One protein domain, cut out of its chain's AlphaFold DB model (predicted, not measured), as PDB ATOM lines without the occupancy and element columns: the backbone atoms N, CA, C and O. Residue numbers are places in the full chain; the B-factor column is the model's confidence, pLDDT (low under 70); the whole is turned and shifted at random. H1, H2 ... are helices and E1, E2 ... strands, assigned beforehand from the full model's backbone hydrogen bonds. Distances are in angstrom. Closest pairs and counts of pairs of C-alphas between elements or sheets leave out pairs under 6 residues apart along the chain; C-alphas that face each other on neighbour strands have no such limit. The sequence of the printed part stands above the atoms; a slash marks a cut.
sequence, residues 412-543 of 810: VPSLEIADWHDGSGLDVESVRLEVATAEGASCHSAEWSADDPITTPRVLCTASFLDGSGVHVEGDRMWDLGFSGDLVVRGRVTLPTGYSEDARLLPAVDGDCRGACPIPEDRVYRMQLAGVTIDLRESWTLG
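AT A GLANCE: This is residues 412 to 543 of the 810 residues of an uncharacterized protein of Protaetiibacter intestinalis (UniProt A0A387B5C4). The domain is a sandwich of two four-stranded sheets packed face to face, their strands running at only 17 degrees to each other, and residues 474 to 480 of the loop between H1 and E5 stick out. One sheet has the order E4, E1, E8, E7 and the other E3, E2, E5, E6, both all antiparallel; the tiny helix H1 only grazes the second. The printed part has 132 residues, with one named helix and eight named strands that follow along the chain as E1, E2, E3, E4, H1, E5, E6, E7, E8, and its class is mostly strand, strands holding 66 of the 70 residues in named elements. It is compact, with a radius of gyration of the C-alphas of 16.0 A, and spans 49 by 34 by 21 A.

HOW THE PARTS SIT: E1, residues 412 to 422, is the antiparallel neighbour of E8, residues 532 to 542, at 161 degrees, with N 414 and O 539 2.7 A apart. On the other side of E1 is the edge strand E4, residues 458 to 461, with N 417 and O 458 2.8 A apart. E7, residues 523 to 529, is the other edge strand and forms a hairpin with E8, N 525 and O 536 being 2.8 A apart. In the second sheet E2, residues 430 to 437, forms a hairpin with the edge strand E3, residues 442 to 448, where N 433 and O 446 are 2.8 A apart. E2 also neighbours E5, residues 487 to 495, with N 432 and O 492 2.8 A apart. E5 and the edge strand E6, residues 498 to 506, form a hairpin, with N 506 and O 487 2.7 A apart. Both sheets are strongly twisted, and the parts that face each other are 10.3 A apart centre to centre. Between the sheets, the closest C-alphas of E3 and E4 are those of Cys 443 and Cys 461, 5.2 A apart, and those of E6 and E7 are Ser 500 and Leu 529, 6.6 A apart. H1, residues 465 to 468, is too short for an O i to N i+4 pair; its one O i to N i+3 pair is within range.

IN THESE COORDINATES: E1 begins at C-alpha 412, (24.232, -53.519, 42.409), and is 30.6 A long. E2 measures 23.6 A, E3 18.8 A, E4 9.4 A and H1 5.3 A. E5 measures 26.0 A, E6 26.6 A and E7 19.5 A. E8, 32.6 A long, ends at C-alpha 542, (26.601, -55.357, 47.890).

THE WHOLE: The farthest C-alphas, of Gly 425 and Asp 476, are 50.9 A apart. The printed part has no cut. The links H1 to E5 and E6 to E7 are long. Residues 424 to 425, 466 to 483 and 510 to 512 have pLDDT under 70; the mean of the printed part is 81.5.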
ATOM      1  N   VAL A 412      25.415 -54.017  43.107       85.25
ATOM      2  CA  VAL A 412      24.232 -53.519  42.409       85.25
ATOM      3  C   VAL A 412      24.280 -51.992  42.421       85.25
ATOM      4  O   VAL A 412      24.416 -51.409  43.506       85.25
ATOM      5  N   PRO A 413      24.192 -51.331  41.254       87.56
ATOM      6  CA  PRO A 413      24.169 -49.884  41.189       87.56
ATOM      7  C   PRO A 413      22.794 -49.362  41.608       87.56
ATOM      8  O   PRO A 413      21.746 -49.966  41.379       87.56
ATOM      9  N   SER A 414      22.801 -48.181  42.192       90.31
ATOM     10  CA  SER A 414      21.629 -47.357  42.430       90.31
ATOM     11  C   SER A 414      21.906 -45.977  41.862       90.31
ATOM     12  O   SER A 414      23.049 -45.518  41.838       90.31
ATOM     13  N   LEU A 415      20.858 -45.332  41.367       93.44
ATOM     14  CA  LEU A 415      20.973 -44.061  40.673       93.44
ATOM     15  C   LEU A 415      19.964 -43.088  41.249       93.44
ATOM     16  O   LEU A 415      18.787 -43.423  41.384       93.44
ATOM     17  N   GLU A 416      20.405 -41.873  41.542       95.50
ATOM     18  CA  GLU A 416      19.538 -40.771  41.936       95.50
ATOM     19  C   GLU A 416      19.837 -39.504  41.133       95.50
ATOM     20  O   GLU A 416      20.971 -39.243  40.736       95.50
ATOM     21  N   ILE A 417      18.812 -38.682  40.921       95.38
ATOM     22  CA  ILE A 417      18.980 -37.286  40.523       95.38
ATOM     23  C   ILE A 417      19.463 -36.548  41.766       95.38
ATOM     24  O   ILE A 417      18.679 -36.323  42.692       95.38
ATOM     25  N   ALA A 418      20.747 -36.207  41.797       94.25
ATOM     26  CA  ALA A 418      21.350 -35.475  42.900       94.25
ATOM     27  C   ALA A 418      20.972 -33.993  42.843       94.25
ATOM     28  O   ALA A 418      20.615 -33.413  43.867       94.25
ATOM     29  N   ASP A 419      21.018 -33.406  41.646       92.56
ATOM     30  CA  ASP A 419      20.618 -32.026  41.396       92.56
ATOM     31  C   ASP A 419      20.175 -31.840  39.939       92.56
ATOM     32  O   ASP A 419      20.478 -32.660  39.068       92.56
ATOM     33  N   TRP A 420      19.450 -30.761  39.663       92.56
ATOM     34  CA  TRP A 420      19.147 -30.341  38.301       92.56
ATOM     35  C   TRP A 420      18.984 -28.824  38.218       92.56
ATOM     36  O   TRP A 420      18.508 -28.165  39.147       92.56
ATOM     37  N   HIS A 421      19.372 -28.257  37.080       88.69
ATOM     38  CA  HIS A 421      19.338 -26.820  36.846       88.69
ATOM     39  C   HIS A 421      18.796 -26.505  35.452       88.69
ATOM     40  O   HIS A 421      19.245 -27.076  34.456       88.69
ATOM     41  N   ASP A 422      17.871 -25.549  35.384       83.38
ATOM     42  CA  ASP A 422      17.499 -24.873  34.140       83.38
ATOM     43  C   ASP A 422      18.551 -23.796  33.841       83.38
ATOM     44  O   ASP A 422      18.688 -22.810  34.571       83.38
ATOM     45  N   GLY A 423      19.368 -24.048  32.819       70.81
ATOM     46  CA  GLY A 423      20.582 -23.282  32.544       70.81
ATOM     47  C   GLY A 423      20.463 -22.286  31.394       70.81
ATOM     48  O   GLY A 423      21.329 -21.424  31.263       70.81
ATOM     49  N   SER A 424      19.436 -22.381  30.543       69.56
ATOM     50  CA  SER A 424      19.417 -21.645  29.266       69.56
ATOM     51  C   SER A 424      18.329 -20.581  29.146       69.56
ATOM     52  O   SER A 424      18.286 -19.891  28.126       69.56
ATOM     53  N   GLY A 425      17.415 -20.477  30.118       67.69
ATOM     54  CA  GLY A 425      16.245 -19.599  30.011       67.69
ATOM     55  C   GLY A 425      15.330 -19.961  28.834       67.69
ATOM     56  O   GLY A 425      14.672 -19.082  28.275       67.69
ATOM     57  N   LEU A 426      15.345 -21.233  28.418       77.81
ATOM     58  CA  LEU A 426      14.379 -21.771  27.464       77.81
ATOM     59  C   LEU A 426      13.120 -22.139  28.248       77.81
ATOM     60  O   LEU A 426      13.221 -22.659  29.353       77.81
ATOM     61  N   ASP A 427      11.941 -21.899  27.676       84.31
ATOM     62  CA  ASP A 427      10.690 -22.350  28.287       84.31
ATOM     63  C   ASP A 427      10.651 -23.890  28.228       84.31
ATOM     64  O   ASP A 427      10.362 -24.466  27.180       84.31
ATOM     65  N   VAL A 428      11.009 -24.571  29.320       87.88
ATOM     66  CA  VAL A 428      10.969 -26.039  29.425       87.88
ATOM     67  C   VAL A 428       9.561 -26.485  29.823       87.88
ATOM     68  O   VAL A 428       9.093 -26.167  30.916       87.88
ATOM     69  N   GLU A 429       8.884 -27.246  28.955       91.06
ATOM     70  CA  GLU A 429       7.531 -27.758  29.227       91.06
ATOM     71  C   GLU A 429       7.570 -28.993  30.130       91.06
ATOM     72  O   GLU A 429       6.826 -29.076  31.107       91.06
ATOM     73  N   SER A 430       8.444 -29.953  29.819       93.12
ATOM     74  CA  SER A 430       8.668 -31.129  30.658       93.12
ATOM     75  C   SER A 430      10.053 -31.727  30.450       93.12
ATOM     76  O   SER A 430      10.654 -31.607  29.383       93.12
ATOM     77  N   VAL A 431      10.550 -32.400  31.479       93.06
ATOM     78  CA  VAL A 431      11.751 -33.227  31.452       93.06
ATOM     79  C   VAL A 431      11.348 -34.629  31.867       93.06
ATOM     80  O   VAL A 431      10.663 -34.803  32.871       93.06
ATOM     81  N   ARG A 432      11.783 -35.627  31.105       94.69
ATOM     82  CA  ARG A 432      11.586 -37.043  31.392       94.69
ATOM     83  C   ARG A 432      12.929 -37.752  31.380       94.69
ATOM     84  O   ARG A 432      13.663 -37.658  30.402       94.69
ATOM     85  N   LEU A 433      13.225 -38.472  32.452       93.69
ATOM     86  CA  LEU A 433      14.342 -39.398  32.552       93.69
ATOM     87  C   LEU A 433      13.820 -40.826  32.638       93.69
ATOM     88  O   LEU A 433      12.896 -41.110  33.398       93.69
ATOM     89  N   GLU A 434      14.449 -41.724  31.898       91.31
ATOM     90  CA  GLU A 434      14.224 -43.163  31.951       91.31
ATOM     91  C   GLU A 434      15.556 -43.854  32.195       91.31
ATOM     92  O   GLU A 434      16.553 -43.533  31.546       91.31
ATOM     93  N   VAL A 435      15.574 -44.800  33.131       90.12
ATOM     94  CA  VAL A 435      16.783 -45.551  33.462       90.12
ATOM     95  C   VAL A 435      16.522 -47.033  33.286       90.12
ATOM     96  O   VAL A 435      15.515 -47.561  33.768       90.12
ATOM     97  N   ALA A 436      17.441 -47.696  32.601       86.06
ATOM     98  CA  ALA A 436      17.460 -49.137  32.428       86.06
ATOM     99  C   ALA A 436      18.897 -49.653  32.526       86.06
ATOM    100  O   ALA A 436      19.845 -48.878  32.447       86.06
ATOM    101  N   THR A 437      19.073 -50.957  32.668       83.06
ATOM    102  CA  THR A 437      20.386 -51.586  32.514       83.06
ATOM    103  C   THR A 437      20.762 -51.679  31.034       83.06
ATOM    104  O   THR A 437      19.892 -51.593  30.160       83.06
ATOM    105  N   ALA A 438      22.042 -51.887  30.719       76.31
ATOM    106  CA  ALA A 438      22.482 -52.113  29.335       76.31
ATOM    107  C   ALA A 438      21.878 -53.382  28.689       76.31
ATOM    108  O   ALA A 438      21.882 -53.522  27.464       76.31
ATOM    109  N   GLU A 439      21.346 -54.294  29.505       73.00
ATOM    110  CA  GLU A 439      20.605 -55.494  29.104       73.00
ATOM    111  C   GLU A 439      19.096 -55.240  28.941       73.00
ATOM    112  O   GLU A 439      18.360 -56.145  28.551       73.00
ATOM    113  N   GLY A 440      18.626 -54.016  29.203       70.12
ATOM    114  CA  GLY A 440      17.250 -53.581  28.965       70.12
ATOM    115  C   GLY A 440      16.301 -53.709  30.156       70.12
ATOM    116  O   GLY A 440      15.101 -53.486  29.996       70.12
ATOM    117  N   ALA A 441      16.808 -54.029  31.348       74.25
ATOM    118  CA  ALA A 441      15.992 -54.135  32.550       74.25
ATOM    119  C   ALA A 441      15.663 -52.724  33.079       74.25
ATOM    120  O   ALA A 441      16.563 -51.977  33.456       74.25
ATOM    121  N   SER A 442      14.394 -52.307  33.041       77.81
ATOM    122  CA  SER A 442      13.999 -50.952  33.449       77.81
ATOM    123  C   SER A 442      13.980 -50.791  34.972       77.81
ATOM    124  O   SER A 442      13.477 -51.647  35.693       77.81
ATOM    125  N   CYS A 443      14.487 -49.660  35.467       82.31
ATOM    126  CA  CYS A 443      14.391 -49.298  36.879       82.31
ATOM    127  C   CYS A 443      13.102 -48.508  37.167       82.31
ATOM    128  O   CYS A 443      12.111 -49.016  37.690       82.31
ATOM    129  N   HIS A 444      13.138 -47.214  36.849       83.44
ATOM    130  CA  HIS A 444      12.088 -46.241  37.085       83.44
ATOM    131  C   HIS A 444      12.280 -45.074  36.119       83.44
ATOM    132  O   HIS A 444      13.369 -44.852  35.578       83.44
ATOM    133  N   SER A 445      11.214 -44.310  35.924       87.88
ATOM    134  CA  SER A 445      11.267 -43.037  35.224       87.88
ATOM    135  C   SER A 445      10.919 -41.895  36.172       87.88
ATOM    136  O   SER A 445      10.234 -42.069  37.183       87.88
ATOM    137  N   ALA A 446      11.426 -40.713  35.854       92.19
ATOM    138  CA  ALA A 446      11.040 -39.471  36.499       92.19
ATOM    139  C   ALA A 446      10.579 -38.497  35.425       92.19
ATOM    140  O   ALA A 446      11.248 -38.341  34.409       92.19
ATOM    141  N   GLU A 447       9.454 -37.834  35.658       94.50
ATOM    142  CA  GLU A 447       8.949 -36.777  34.791       94.50
ATOM    143  C   GLU A 447       8.566 -35.575  35.651       94.50
ATOM    144  O   GLU A 447       7.952 -35.739  36.707       94.50
ATOM    145  N   TRP A 448       8.976 -34.381  35.232       94.56
ATOM    146  CA  TRP A 448       8.674 -33.124  35.915       94.56
ATOM    147  C   TRP A 448       8.609 -31.963  34.927       94.56
ATOM    148  O   TRP A 448       8.987 -32.103  33.765       94.56
ATOM    149  N   SER A 449       8.133 -30.806  35.379       91.19
ATOM    150  CA  SER A 449       8.097 -29.572  34.587       91.19
ATOM    151  C   SER A 449       8.743 -28.420  35.353       91.19
ATOM    152  O   SER A 449       9.081 -28.551  36.529       91.19
ATOM    153  N   ALA A 450       8.920 -27.273  34.696       82.25
ATOM    154  CA  ALA A 450       9.378 -26.063  35.377       82.25
ATOM    155  C   ALA A 450       8.364 -25.562  36.430       82.25
ATOM    156  O   ALA A 450       8.763 -25.037  37.470       82.25
ATOM    157  N   ASP A 451       7.063 -25.758  36.181       84.69
ATOM    158  CA  ASP A 451       5.978 -25.346  37.082       84.69
ATOM    159  C   ASP A 451       5.777 -26.306  38.270       84.69
ATOM    160  O   ASP A 451       5.249 -25.901  39.309       84.69
ATOM    161  N   ASP A 452       6.200 -27.564  38.127       88.88
ATOM    162  CA  ASP A 452       6.175 -28.592  39.171       88.88
ATOM    163  C   ASP A 452       7.549 -29.287  39.241       88.88
ATOM    164  O   ASP A 452       7.732 -30.385  38.700       88.88
ATOM    165  N   PRO A 453       8.560 -28.609  39.822       87.81
ATOM    166  CA  PRO A 453       9.933 -29.084  39.809       87.81
ATOM    167  C   PRO A 453      10.089 -30.345  40.661       87.81
ATOM    168  O   PRO A 453       9.583 -30.431  41.784       87.81
ATOM    169  N   ILE A 454      10.869 -31.310  40.166       91.44
ATOM    170  CA  ILE A 454      11.169 -32.509  40.944       91.44
ATOM    171  C   ILE A 454      11.947 -32.153  42.215       91.44
ATOM    172  O   ILE A 454      12.864 -31.331  42.199       91.44
ATOM    173  N   THR A 455      11.580 -32.783  43.332       90.94
ATOM    174  CA  THR A 455      12.326 -32.649  44.590       90.94
ATOM    175  C   THR A 455      13.588 -33.502  44.524       90.94
ATOM    176  O   THR A 455      13.487 -34.715  44.341       90.94
ATOM    177  N   THR A 456      14.756 -32.884  44.702       88.00
ATOM    178  CA  THR A 456      16.051 -33.570  44.782       88.00
ATOM    179  C   THR A 456      16.529 -33.719  46.238       88.00
ATOM    180  O   THR A 456      16.241 -32.853  47.073       88.00
ATOM    181  N   PRO A 457      17.236 -34.815  46.582       90.12
ATOM    182  CA  PRO A 457      17.580 -35.937  45.708       90.12
ATOM    183  C   PRO A 457      16.370 -36.831  45.382       90.12
ATOM    184  O   PRO A 457      15.471 -37.008  46.209       90.12
ATOM    185  N   ARG A 458      16.343 -37.403  44.172       92.94
ATOM    186  CA  ARG A 458      15.295 -38.334  43.721       92.94
ATOM    187  C   ARG A 458      15.901 -39.646  43.249       92.94
ATOM    188  O   ARG A 458      16.580 -39.671  42.232       92.94
ATOM    189  N   VAL A 459      15.558 -40.746  43.909       91.62
ATOM    190  CA  VAL A 459      15.996 -42.086  43.493       91.62
ATOM    191  C   VAL A 459      15.290 -42.517  42.201       91.62
ATOM    192  O   VAL A 459      14.062 -42.451  42.108       91.62
ATOM    193  N   LEU A 460      16.083 -42.948  41.219       89.44
ATOM    194  CA  LEU A 460      15.669 -43.497  39.924       89.44
ATOM    195  C   LEU A 460      15.873 -45.017  39.839       89.44
ATOM    196  O   LEU A 460      15.064 -45.697  39.225       89.44
ATOM    197  N   CYS A 461      16.923 -45.555  40.462       88.62
ATOM    198  CA  CYS A 461      17.168 -46.995  40.586       88.62
ATOM    199  C   CYS A 461      17.528 -47.316  42.038       88.62
ATOM    200  O   CYS A 461      18.424 -46.685  42.598       88.62
ATOM    201  N   THR A 462      16.878 -48.314  42.634       85.50
ATOM    202  CA  THR A 462      17.272 -48.929  43.915       85.50
ATOM    203  C   THR A 462      17.810 -50.326  43.660       85.50
ATOM    204  O   THR A 462      17.363 -50.960  42.720       85.50
ATOM    205  N   ALA A 463      18.662 -50.874  44.529       73.19
ATOM    206  CA  ALA A 463      19.179 -52.239  44.354       73.19
ATOM    207  C   ALA A 463      18.090 -53.312  44.106       73.19
ATOM    208  O   ALA A 463      18.327 -54.289  43.405       73.19
ATOM    209  N   SER A 464      16.870 -53.085  44.607       72.38
ATOM    210  CA  SER A 464      15.698 -53.942  44.397       72.38
ATOM    211  C   SER A 464      15.103 -53.911  42.980       72.38
ATOM    212  O   SER A 464      14.144 -54.630  42.709       72.38
ATOM    213  N   PHE A 465      15.584 -53.068  42.056       73.31
ATOM    214  CA  PHE A 465      15.033 -53.037  40.693       73.31
ATOM    215  C   PHE A 465      15.255 -54.382  39.977       73.31
ATOM    216  O   PHE A 465      14.383 -54.830  39.233       73.31
ATOM    217  N   LEU A 466      16.358 -55.080  40.285       66.44
ATOM    218  CA  LEU A 466      16.655 -56.424  39.777       66.44
ATOM    219  C   LEU A 466      15.635 -57.483  40.226       66.44
ATOM    220  O   LEU A 466      15.497 -58.509  39.559       66.44
ATOM    221  N   ASP A 467      14.877 -57.225  41.294       63.91
ATOM    222  CA  ASP A 467      13.790 -58.106  41.735       63.91
ATOM    223  C   ASP A 467      12.597 -58.015  40.756       63.91
ATOM    224  O   ASP A 467      11.909 -58.999  40.473       63.91
ATOM    225  N   GLY A 468      12.364 -56.820  40.195       51.72
ATOM    226  CA  GLY A 468      11.192 -56.470  39.384       51.72
ATOM    227  C   GLY A 468      11.395 -56.517  37.865       51.72
ATOM    228  O   GLY A 468      10.424 -56.725  37.132       51.72
ATOM    229  N   SER A 469      12.630 -56.415  37.371       50.50
ATOM    230  CA  SER A 469      12.947 -56.409  35.936       50.50
ATOM    231  C   SER A 469      13.828 -57.603  35.560       50.50
ATOM    232  O   SER A 469      14.942 -57.747  36.057       50.50
ATOM    233  N   GLY A 470      13.319 -58.492  34.703       46.81
ATOM    234  CA  GLY A 470      14.069 -59.658  34.235       46.81
ATOM    235  C   GLY A 470      15.169 -59.239  33.266       46.81
ATOM    236  O   GLY A 470      14.996 -58.281  32.516       46.81
ATOM    237  N   VAL A 471      16.281 -59.968  33.267       49.34
ATOM    238  CA  VAL A 471      17.287 -59.854  32.207       49.34
ATOM    239  C   VAL A 471      16.643 -60.348  30.910       49.34
ATOM    240  O   VAL A 471      16.103 -61.454  30.870       49.34
ATOM    241  N   HIS A 472      16.648 -59.515  29.871       46.09
ATOM    242  CA  HIS A 472      16.140 -59.878  28.552       46.09
ATOM    243  C   HIS A 472      17.072 -60.919  27.908       46.09
ATOM    244  O   HIS A 472      18.286 -60.709  27.836       46.09
ATOM    245  N   VAL A 473      16.518 -62.042  27.443       45.81
ATOM    246  CA  VAL A 473      17.286 -63.159  26.875       45.81
ATOM    247  C   VAL A 473      17.051 -63.231  25.370       45.81
ATOM    248  O   VAL A 473      15.964 -63.579  24.928       45.81
ATOM    249  N   GLU A 474      18.081 -62.945  24.571       40.25
ATOM    250  CA  GLU A 474      18.026 -63.139  23.114       40.25
ATOM    251  C   GLU A 474      19.363 -63.717  22.607       40.25
ATOM    252  O   GLU A 474      20.377 -63.004  22.576       40.25
ATOM    253  N   GLY A 475      19.360 -65.006  22.230       41.84
ATOM    254  CA  GLY A 475      20.481 -65.746  21.625       41.84
ATOM    255  C   GLY A 475      20.608 -67.216  22.079       41.84
ATOM    256  O   GLY A 475      20.120 -67.589  23.138       41.84
ATOM    257  N   ASP A 476      21.335 -68.040  21.307       34.84
ATOM    258  CA  ASP A 476      21.500 -69.501  21.515       34.84
ATOM    259  C   ASP A 476      22.356 -69.904  22.744       34.84
ATOM    260  O   ASP A 476      22.664 -71.082  22.936       34.84
ATOM    261  N   ARG A 477      22.825 -68.951  23.564       35.94
ATOM    262  CA  ARG A 477      23.711 -69.214  24.715       35.94
ATOM    263  C   ARG A 477      23.165 -68.584  25.990       35.94
ATOM    264  O   ARG A 477      23.373 -67.406  26.252       35.94
ATOM    265  N   MET A 478      22.504 -69.413  26.793       40.44
ATOM    266  CA  MET A 478      21.811 -69.020  28.028       40.44
ATOM    267  C   MET A 478      22.734 -68.760  29.232       40.44
ATOM    268  O   MET A 478      22.294 -68.198  30.229       40.44
ATOM    269  N   TRP A 479      24.003 -69.170  29.180       41.59
ATOM    270  CA  TRP A 479      24.904 -69.174  30.346       41.59
ATOM    271  C   TRP A 479      25.873 -67.982  30.432       41.59
ATOM    272  O   TRP A 479      26.523 -67.819  31.459       41.59
ATOM    273  N   ASP A 480      25.941 -67.128  29.404       42.91
ATOM    274  CA  ASP A 480      26.804 -65.927  29.381       42.91
ATOM    275  C   ASP A 480      26.027 -64.623  29.685       42.91
ATOM    276  O   ASP A 480      26.532 -63.519  29.480       42.91
ATOM    277  N   LEU A 481      24.784 -64.734  30.168       54.25
ATOM    278  CA  LEU A 481      23.896 -63.608  30.479       54.25
ATOM    279  C   LEU A 481      24.242 -63.026  31.853       54.25
ATOM    280  O   LEU A 481      23.577 -63.301  32.853       54.25
ATOM    281  N   GLY A 482      25.339 -62.274  31.901       56.69
ATOM    282  CA  GLY A 482      25.726 -61.523  33.085       56.69
ATOM    283  C   GLY A 482      25.037 -60.165  33.163       56.69
ATOM    284  O   GLY A 482      24.874 -59.496  32.145       56.69
ATOM    285  N   PHE A 483      24.657 -59.747  34.368       68.56
ATOM    286  CA  PHE A 483      24.338 -58.349  34.643       68.56
ATOM    287  C   PHE A 483      25.651 -57.563  34.661       68.56
ATOM    288  O   PHE A 483      26.477 -57.770  35.551       68.56
ATOM    289  N   SER A 484      25.864 -56.687  33.675       71.62
ATOM    290  CA  SER A 484      27.113 -55.921  33.547       71.62
ATOM    291  C   SER A 484      27.268 -54.818  34.590       71.62
ATOM    292  O   SER A 484      28.352 -54.263  34.720       71.62
ATOM    293  N   GLY A 485      26.197 -54.461  35.306       75.88
ATOM    294  CA  GLY A 485      26.174 -53.287  36.176       75.88
ATOM    295  C   GLY A 485      26.046 -51.957  35.429       75.88
ATOM    296  O   GLY A 485      25.918 -50.927  36.078       75.88
ATOM    297  N   ASP A 486      26.082 -51.952  34.094       85.75
ATOM    298  CA  ASP A 486      25.991 -50.723  33.311       85.75
ATOM    299  C   ASP A 486      24.557 -50.169  33.334       85.75
ATOM    300  O   ASP A 486      23.588 -50.897  33.081       85.75
ATOM    301  N   LEU A 487      24.417 -48.858  33.550       88.75
ATOM    302  CA  LEU A 487      23.128 -48.162  33.486       88.75
ATOM    303  C   LEU A 487      23.037 -47.287  32.236       88.75
ATOM    304  O   LEU A 487      23.912 -46.479  31.953       88.75
ATOM    305  N   VAL A 488      21.942 -47.403  31.496       90.12
ATOM    306  CA  VAL A 488      21.579 -46.514  30.391       90.12
ATOM    307  C   VAL A 488      20.559 -45.505  30.899       90.12
ATOM    308  O   VAL A 488      19.461 -45.873  31.321       90.12
ATOM    309  N   VAL A 489      20.906 -44.223  30.822       93.19
ATOM    310  CA  VAL A 489      20.022 -43.110  31.168       93.19
ATOM    311  C   VAL A 489      19.599 -42.404  29.893       93.19
ATOM    312  O   VAL A 489      20.430 -41.875  29.154       93.19
ATOM    313  N   ARG A 490      18.294 -42.385  29.638       93.31
ATOM    314  CA  ARG A 490      17.673 -41.649  28.539       93.31
ATOM    315  C   ARG A 490      16.971 -40.427  29.085       93.31
ATOM    316  O   ARG A 490      16.151 -40.532  29.992       93.31
ATOM    317  N   GLY A 491      17.281 -39.276  28.515       93.38
ATOM    318  CA  GLY A 491      16.664 -38.014  28.868       93.38
ATOM    319  C   GLY A 491      15.947 -37.408  27.683       93.38
ATOM    320  O   GLY A 491      16.480 -37.373  26.579       93.38
ATOM    321  N   ARG A 492      14.742 -36.905  27.927       95.25
ATOM    322  CA  ARG A 492      13.939 -36.154  26.970       95.25
ATOM    323  C   ARG A 492      13.516 -34.840  27.605       95.25
ATOM    324  O   ARG A 492      12.896 -34.841  28.662       95.25
ATOM    325  N   VAL A 493      13.794 -33.732  26.934       93.00
ATOM    326  CA  VAL A 493      13.246 -32.414  27.272       93.00
ATOM    327  C   VAL A 493      12.256 -32.004  26.196       93.00
ATOM    328  O   VAL A 493      12.588 -31.999  25.011       93.00
ATOM    329  N   THR A 494      11.043 -31.652  26.608       94.12
ATOM    330  CA  THR A 494      10.008 -31.079  25.748       94.12
ATOM    331  C   THR A 494      10.065 -29.557  25.842       94.12
ATOM    332  O   THR A 494      10.059 -28.987  26.934       94.12
ATOM    333  N   LEU A 495      10.126 -28.906  24.684       92.25
ATOM    334  CA  LEU A 495      10.161 -27.457  24.512       92.25
ATOM    335  C   LEU A 495       8.972 -27.035  23.628       92.25
ATOM    336  O   LEU A 495       8.546 -27.817  22.775       92.25
ATOM    337  N   PRO A 496       8.523 -25.771  23.664       90.75
ATOM    338  CA  PRO A 496       7.459 -25.281  22.784       90.75
ATOM    339  C   PRO A 496       7.760 -25.466  21.290       90.75
ATOM    340  O   PRO A 496       6.859 -25.502  20.451       90.75
ATOM    341  N   THR A 497       9.044 -25.560  20.929       90.25
ATOM    342  CA  THR A 497       9.516 -25.728  19.550       90.25
ATOM    343  C   THR A 497       9.760 -27.185  19.140       90.25
ATOM    344  O   THR A 497      10.090 -27.419  17.978       90.25
ATOM    345  N   GLY A 498       9.635 -28.161  20.049       92.06
ATOM    346  CA  GLY A 498       9.912 -29.573  19.769       92.06
ATOM    347  C   GLY A 498      10.391 -30.358  20.990       92.06
ATOM    348  O   GLY A 498       9.962 -30.117  22.110       92.06
ATOM    349  N   TYR A 499      11.287 -31.318  20.787       91.69
ATOM    350  CA  TYR A 499      11.919 -32.052  21.882       91.69
ATOM    351  C   TYR A 499      13.408 -32.256  21.603       91.69
ATOM    352  O   TYR A 499      13.836 -32.260  20.447       91.69
ATOM    353  N   SER A 500      14.179 -32.416  22.673       90.56
ATOM    354  CA  SER A 500      15.579 -32.828  22.652       90.56
ATOM    355  C   SER A 500      15.700 -34.132  23.418       90.56
ATOM    356  O   SER A 500      15.202 -34.224  24.536       90.56
ATOM    357  N   GLU A 501      16.372 -35.117  22.837       91.75
ATOM    358  CA  GLU A 501      16.658 -36.398  23.481       91.75
ATOM    359  C   GLU A 501      18.164 -36.623  23.527       91.75
ATOM    360  O   GLU A 501      18.883 -36.223  22.612       91.75
ATOM    361  N   ASP A 502      18.626 -37.238  24.608       90.75
ATOM    362  CA  ASP A 502      20.003 -37.684  24.780       90.75
ATOM    363  C   ASP A 502      20.005 -39.016  25.537       90.75
ATOM    364  O   ASP A 502      19.094 -39.309  26.319       90.75
ATOM    365  N   ALA A 503      21.026 -39.830  25.303       89.44
ATOM    366  CA  ALA A 503      21.209 -41.111  25.964       89.44
ATOM    367  C   ALA A 503      22.667 -41.251  26.397       89.44
ATOM    368  O   ALA A 503      23.589 -41.017  25.612       89.44
ATOM    369  N   ARG A 504      22.877 -41.655  27.650       91.38
ATOM    370  CA  ARG A 504      24.204 -41.842  28.241       91.38
ATOM    371  C   ARG A 504      24.318 -43.221  28.872       91.38
ATOM    372  O   ARG A 504      23.392 -43.671  29.543       91.38
ATOM    373  N   LEU A 505      25.459 -43.871  28.665       89.56
ATOM    374  CA  LEU A 505      25.839 -45.090  29.369       89.56
ATOM    375  C   LEU A 505      26.701 -44.714  30.571       89.56
ATOM    376  O   LEU A 505      27.740 -44.080  30.399       89.56
ATOM    377  N   LEU A 506      26.295 -45.128  31.762       91.19
ATOM    378  CA  LEU A 506      27.079 -45.055  32.986       91.19
ATOM    379  C   LEU A 506      27.801 -46.403  33.130       91.19
ATOM    380  O   LEU A 506      27.135 -47.414  33.369       91.19
ATOM    381  N   PRO A 507      29.123 -46.461  32.877       84.88
ATOM    382  CA  PRO A 507      29.846 -47.722  32.873       84.88
ATOM    383  C   PRO A 507      30.064 -48.221  34.300       84.88
ATOM    384  O   PRO A 507      30.552 -47.483  35.163       84.88
ATOM    385  N   ALA A 508      29.801 -49.504  34.518       81.44
ATOM    386  CA  ALA A 508      30.109 -50.162  35.768       81.44
ATOM    387  C   ALA A 508      31.614 -50.108  36.045       81.44
ATOM    388  O   ALA A 508      32.444 -50.450  35.200       81.44
ATOM    389  N   VAL A 509      31.977 -49.692  37.255       71.62
ATOM    390  CA  VAL A 509      33.386 -49.612  37.673       71.62
ATOM    391  C   VAL A 509      33.958 -50.998  37.936       71.62
ATOM    392  O   VAL A 509      35.095 -51.276  37.567       71.62
ATOM    393  N   ASP A 510      33.133 -51.845  38.550       65.75
ATOM    394  CA  ASP A 510      33.458 -53.187  39.028       65.75
ATOM    395  C   ASP A 510      32.285 -54.148  38.758       65.75
ATOM    396  O   ASP A 510      32.020 -55.056  39.541       65.75
ATOM    397  N   GLY A 511      31.548 -53.942  37.660       59.41
ATOM    398  CA  GLY A 511      30.356 -54.736  37.319       59.41
ATOM    399  C   GLY A 511      30.615 -56.238  37.163       59.41
ATOM    400  O   GLY A 511      29.738 -57.057  37.423       59.41
ATOM    401  N   ASP A 512      31.858 -56.607  36.843       65.75
ATOM    402  CA  ASP A 512      32.314 -57.999  36.769       65.75
ATOM    403  C   ASP A 512      32.689 -58.594  38.138       65.75
ATOM    404  O   ASP A 512      33.038 -59.775  38.234       65.75
ATOM    405  N   CYS A 513      32.680 -57.796  39.208       74.94
ATOM    406  CA  CYS A 513      33.059 -58.279  40.523       74.94
ATOM    407  C   CYS A 513      31.971 -59.203  41.089       74.94
ATOM    408  O   CYS A 513      30.822 -58.807  41.296       74.94
ATOM    409  N   ARG A 514      32.366 -60.451  41.361       76.44
ATOM    410  CA  ARG A 514      31.524 -61.496  41.951       76.44
ATOM    411  C   ARG A 514      32.052 -61.881  43.330       76.44
ATOM    412  O   ARG A 514      33.259 -62.067  43.503       76.44
ATOM    413  N   GLY A 515      31.152 -62.080  44.287       83.19
ATOM    414  CA  GLY A 515      31.497 -62.428  45.663       83.19
ATOM    415  C   GLY A 515      31.781 -61.205  46.531       83.19
ATOM    416  O   GLY A 515      31.111 -60.182  46.439       83.19
ATOM    417  N   ALA A 516      32.776 -61.311  47.411       82.88
ATOM    418  CA  ALA A 516      33.150 -60.218  48.303       82.88
ATOM    419  C   ALA A 516      33.864 -59.087  47.537       82.88
ATOM    420  O   ALA A 516      35.078 -59.138  47.319       82.88
ATOM    421  N   CYS A 517      33.106 -58.058  47.161       84.12
ATOM    422  CA  CYS A 517      33.587 -56.921  46.380       84.12
ATOM    423  C   CYS A 517      33.805 -55.670  47.246       84.12
ATOM    424  O   CYS A 517      32.973 -55.369  48.108       84.12
ATOM    425  N   PRO A 518      34.899 -54.911  47.040       87.06
ATOM    426  CA  PRO A 518      35.000 -53.577  47.612       87.06
ATOM    427  C   PRO A 518      33.934 -52.685  46.970       87.06
ATOM    428  O   PRO A 518      33.809 -52.657  45.752       87.06
ATOM    429  N   ILE A 519      33.163 -51.965  47.784       88.44
ATOM    430  CA  ILE A 519      32.163 -51.019  47.280       88.44
ATOM    431  C   ILE A 519      32.908 -49.801  46.694       88.44
ATOM    432  O   ILE A 519      33.683 -49.183  47.433       88.44
ATOM    433  N   PRO A 520      32.711 -49.460  45.404       88.38
ATOM    434  CA  PRO A 520      33.294 -48.269  44.793       88.38
ATOM    435  C   PRO A 520      32.815 -46.981  45.472       88.38
ATOM    436  O   PRO A 520      31.739 -46.940  46.061       88.38
ATOM    437  N   GLU A 521      33.600 -45.908  45.359       90.19
ATOM    438  CA  GLU A 521      33.138 -44.571  45.757       90.19
ATOM    439  C   GLU A 521      32.017 -44.085  44.827       90.19
ATOM    440  O   GLU A 521      32.029 -44.374  43.626       90.19
ATOM    441  N   ASP A 522      31.078 -43.314  45.384       91.38
ATOM    442  CA  ASP A 522      29.989 -42.700  44.627       91.38
ATOM    443  C   ASP A 522      30.532 -41.831  43.488       91.38
ATOM    444  O   ASP A 522      31.491 -41.067  43.648       91.38
ATOM    445  N   ARG A 523      29.870 -41.903  42.333       92.81
ATOM    446  CA  ARG A 523      30.208 -41.109  41.151       92.81
ATOM    447  C   ARG A 523      29.073 -40.175  40.807       92.81
ATOM    448  O   ARG A 523      27.906 -40.528  40.950       92.81
ATOM    449  N   VAL A 524      29.414 -38.983  40.329       93.81
ATOM    450  CA  VAL A 524      28.430 -38.054  39.777       93.81
ATOM    451  C   VAL A 524      28.676 -37.907  38.288       93.81
ATOM    452  O   VAL A 524      29.798 -37.647  37.868       93.81
ATOM    453  N   TYR A 525      27.627 -38.072  37.499       94.31
ATOM    454  CA  TYR A 525      27.623 -37.882  36.058       94.31
ATOM    455  C   TYR A 525      26.757 -36.678  35.725       94.31
ATOM    456  O   TYR A 525      25.734 -36.448  36.368       94.31
ATOM    457  N   ARG A 526      27.147 -35.916  34.705       93.44
ATOM    458  CA  ARG A 526      26.375 -34.765  34.240       93.44
ATOM    459  C   ARG A 526      25.780 -35.049  32.875       93.44
ATOM    460  O   ARG A 526      26.508 -35.283  31.916       93.44
ATOM    461  N   MET A 527      24.460 -34.971  32.787       92.19
ATOM    462  CA  MET A 527      23.716 -35.071  31.540       92.19
ATOM    463  C   MET A 527      23.265 -33.677  31.106       92.19
ATOM    464  O   MET A 527      22.625 -32.958  31.874       92.19
ATOM    465  N   GLN A 528      23.608 -33.290  29.877       90.75
ATOM    466  CA  GLN A 528      23.187 -32.020  29.290       90.75
ATOM    467  C   GLN A 528      22.095 -32.269  28.251       90.75
ATOM    468  O   GLN A 528      22.333 -32.886  27.217       90.75
ATOM    469  N   LEU A 529      20.900 -31.762  28.530       90.69
ATOM    470  CA  LEU A 529      19.776 -31.714  27.602       90.69
ATOM    471  C   LEU A 529      19.558 -30.265  27.158       90.69
ATOM    472  O   LEU A 529      20.091 -29.333  27.762       90.69
ATOM    473  N   ALA A 530      18.765 -30.044  26.105       89.69
ATOM    474  CA  ALA A 530      18.470 -28.691  25.637       89.69
ATOM    475  C   ALA A 530      17.832 -27.844  26.754       89.69
ATOM    476  O   ALA A 530      16.655 -27.988  27.069       89.69
ATOM    477  N   GLY A 531      18.646 -26.972  27.347       86.12
ATOM    478  CA  GLY A 531      18.277 -26.050  28.414       86.12
ATOM    479  C   GLY A 531      18.281 -26.583  29.840       86.12
ATOM    480  O   GLY A 531      18.143 -25.797  30.773       86.12
ATOM    481  N   VAL A 532      18.533 -27.877  30.034       90.19
ATOM    482  CA  VAL A 532      18.527 -28.504  31.359       90.19
ATOM    483  C   VAL A 532      19.825 -29.262  31.581       90.19
ATOM    484  O   VAL A 532      20.244 -30.058  30.744       90.19
ATOM    485  N   THR A 533      20.455 -29.035  32.729       93.00
ATOM    486  CA  THR A 533      21.582 -29.839  33.215       93.00
ATOM    487  C   THR A 533      21.109 -30.702  34.373       93.00
ATOM    488  O   THR A 533      20.447 -30.197  35.279       93.00
ATOM    489  N   ILE A 534      21.440 -31.992  34.347       93.44
ATOM    490  CA  ILE A 534      21.040 -32.952  35.375       93.44
ATOM    491  C   ILE A 534      22.285 -33.650  35.913       93.44
ATOM    492  O   ILE A 534      23.039 -34.245  35.142       93.44
ATOM    493  N   ASP A 535      22.470 -33.599  37.230       94.94
ATOM    494  CA  ASP A 535      23.544 -34.293  37.930       94.94
ATOM    495  C   ASP A 535      22.990 -35.595  38.526       94.94
ATOM    496  O   ASP A 535      22.088 -35.602  39.369       94.94
ATOM    497  N   LEU A 536      23.527 -36.718  38.057       95.31
ATOM    498  CA  LEU A 536      23.126 -38.073  38.413       95.31
ATOM    499  C   LEU A 536      24.177 -38.671  39.340       95.31
ATOM    500  O   LEU A 536      25.339 -38.769  38.952       95.31
ATOM    501  N   ARG A 537      23.792 -39.086  40.545       95.38
ATOM    502  CA  ARG A 537      24.689 -39.785  41.468       95.38
ATOM    503  C   ARG A 537      24.449 -41.283  41.386       95.38
ATOM    504  O   ARG A 537      23.350 -41.755  41.668       95.38
ATOM    505  N   GLU A 538      25.492 -42.004  41.010       93.06
ATOM    506  CA  GLU A 538      25.563 -43.457  41.052       93.06
ATOM    507  C   GLU A 538      26.238 -43.880  42.356       93.06
ATOM    508  O   GLU A 538      27.330 -43.408  42.682       93.06
ATOM    509  N   SER A 539      25.591 -44.780  43.087       91.94
ATOM    510  CA  SER A 539      26.145 -45.404  44.288       91.94
ATOM    511  C   SER A 539      25.946 -46.913  44.229       91.94
ATOM    512  O   SER A 539      25.029 -47.395  43.564       91.94
ATOM    513  N   TRP A 540      26.799 -47.672  44.909       89.88
ATOM    514  CA  TRP A 540      26.839 -49.130  44.796       89.88
ATOM    515  C   TRP A 540      26.544 -49.800  46.133       89.88
ATOM    516  O   TRP A 540      26.998 -49.356  47.188       89.88
ATOM    517  N   THR A 541      25.818 -50.912  46.091       87.56
ATOM    518  CA  THR A 541      25.541 -51.741  47.270       87.56
ATOM    519  C   THR A 541      25.849 -53.200  46.983       87.56
ATOM    520  O   THR A 541      25.565 -53.679  45.891       87.56
ATOM    521  N   LEU A 542      26.398 -53.912  47.966       83.00
ATOM    522  CA  LEU A 542      26.601 -55.357  47.890       83.00
ATOM    523  C   LEU A 542      25.253 -56.077  48.097       83.00
ATOM    524  O   LEU A 542      24.552 -55.785  49.068       83.00
ATOM    525  N   GLY A 543      24.871 -56.971  47.187       71.38
ATOM    526  CA  GLY A 543      23.620 -57.721  47.255       71.38
ATOM    527  C   GLY A 543      23.713 -58.835  48.291       71.38
ATOM    528  O   GLY A 543      24.483 -59.763  48.133       71.38
TER     529      GLY A 543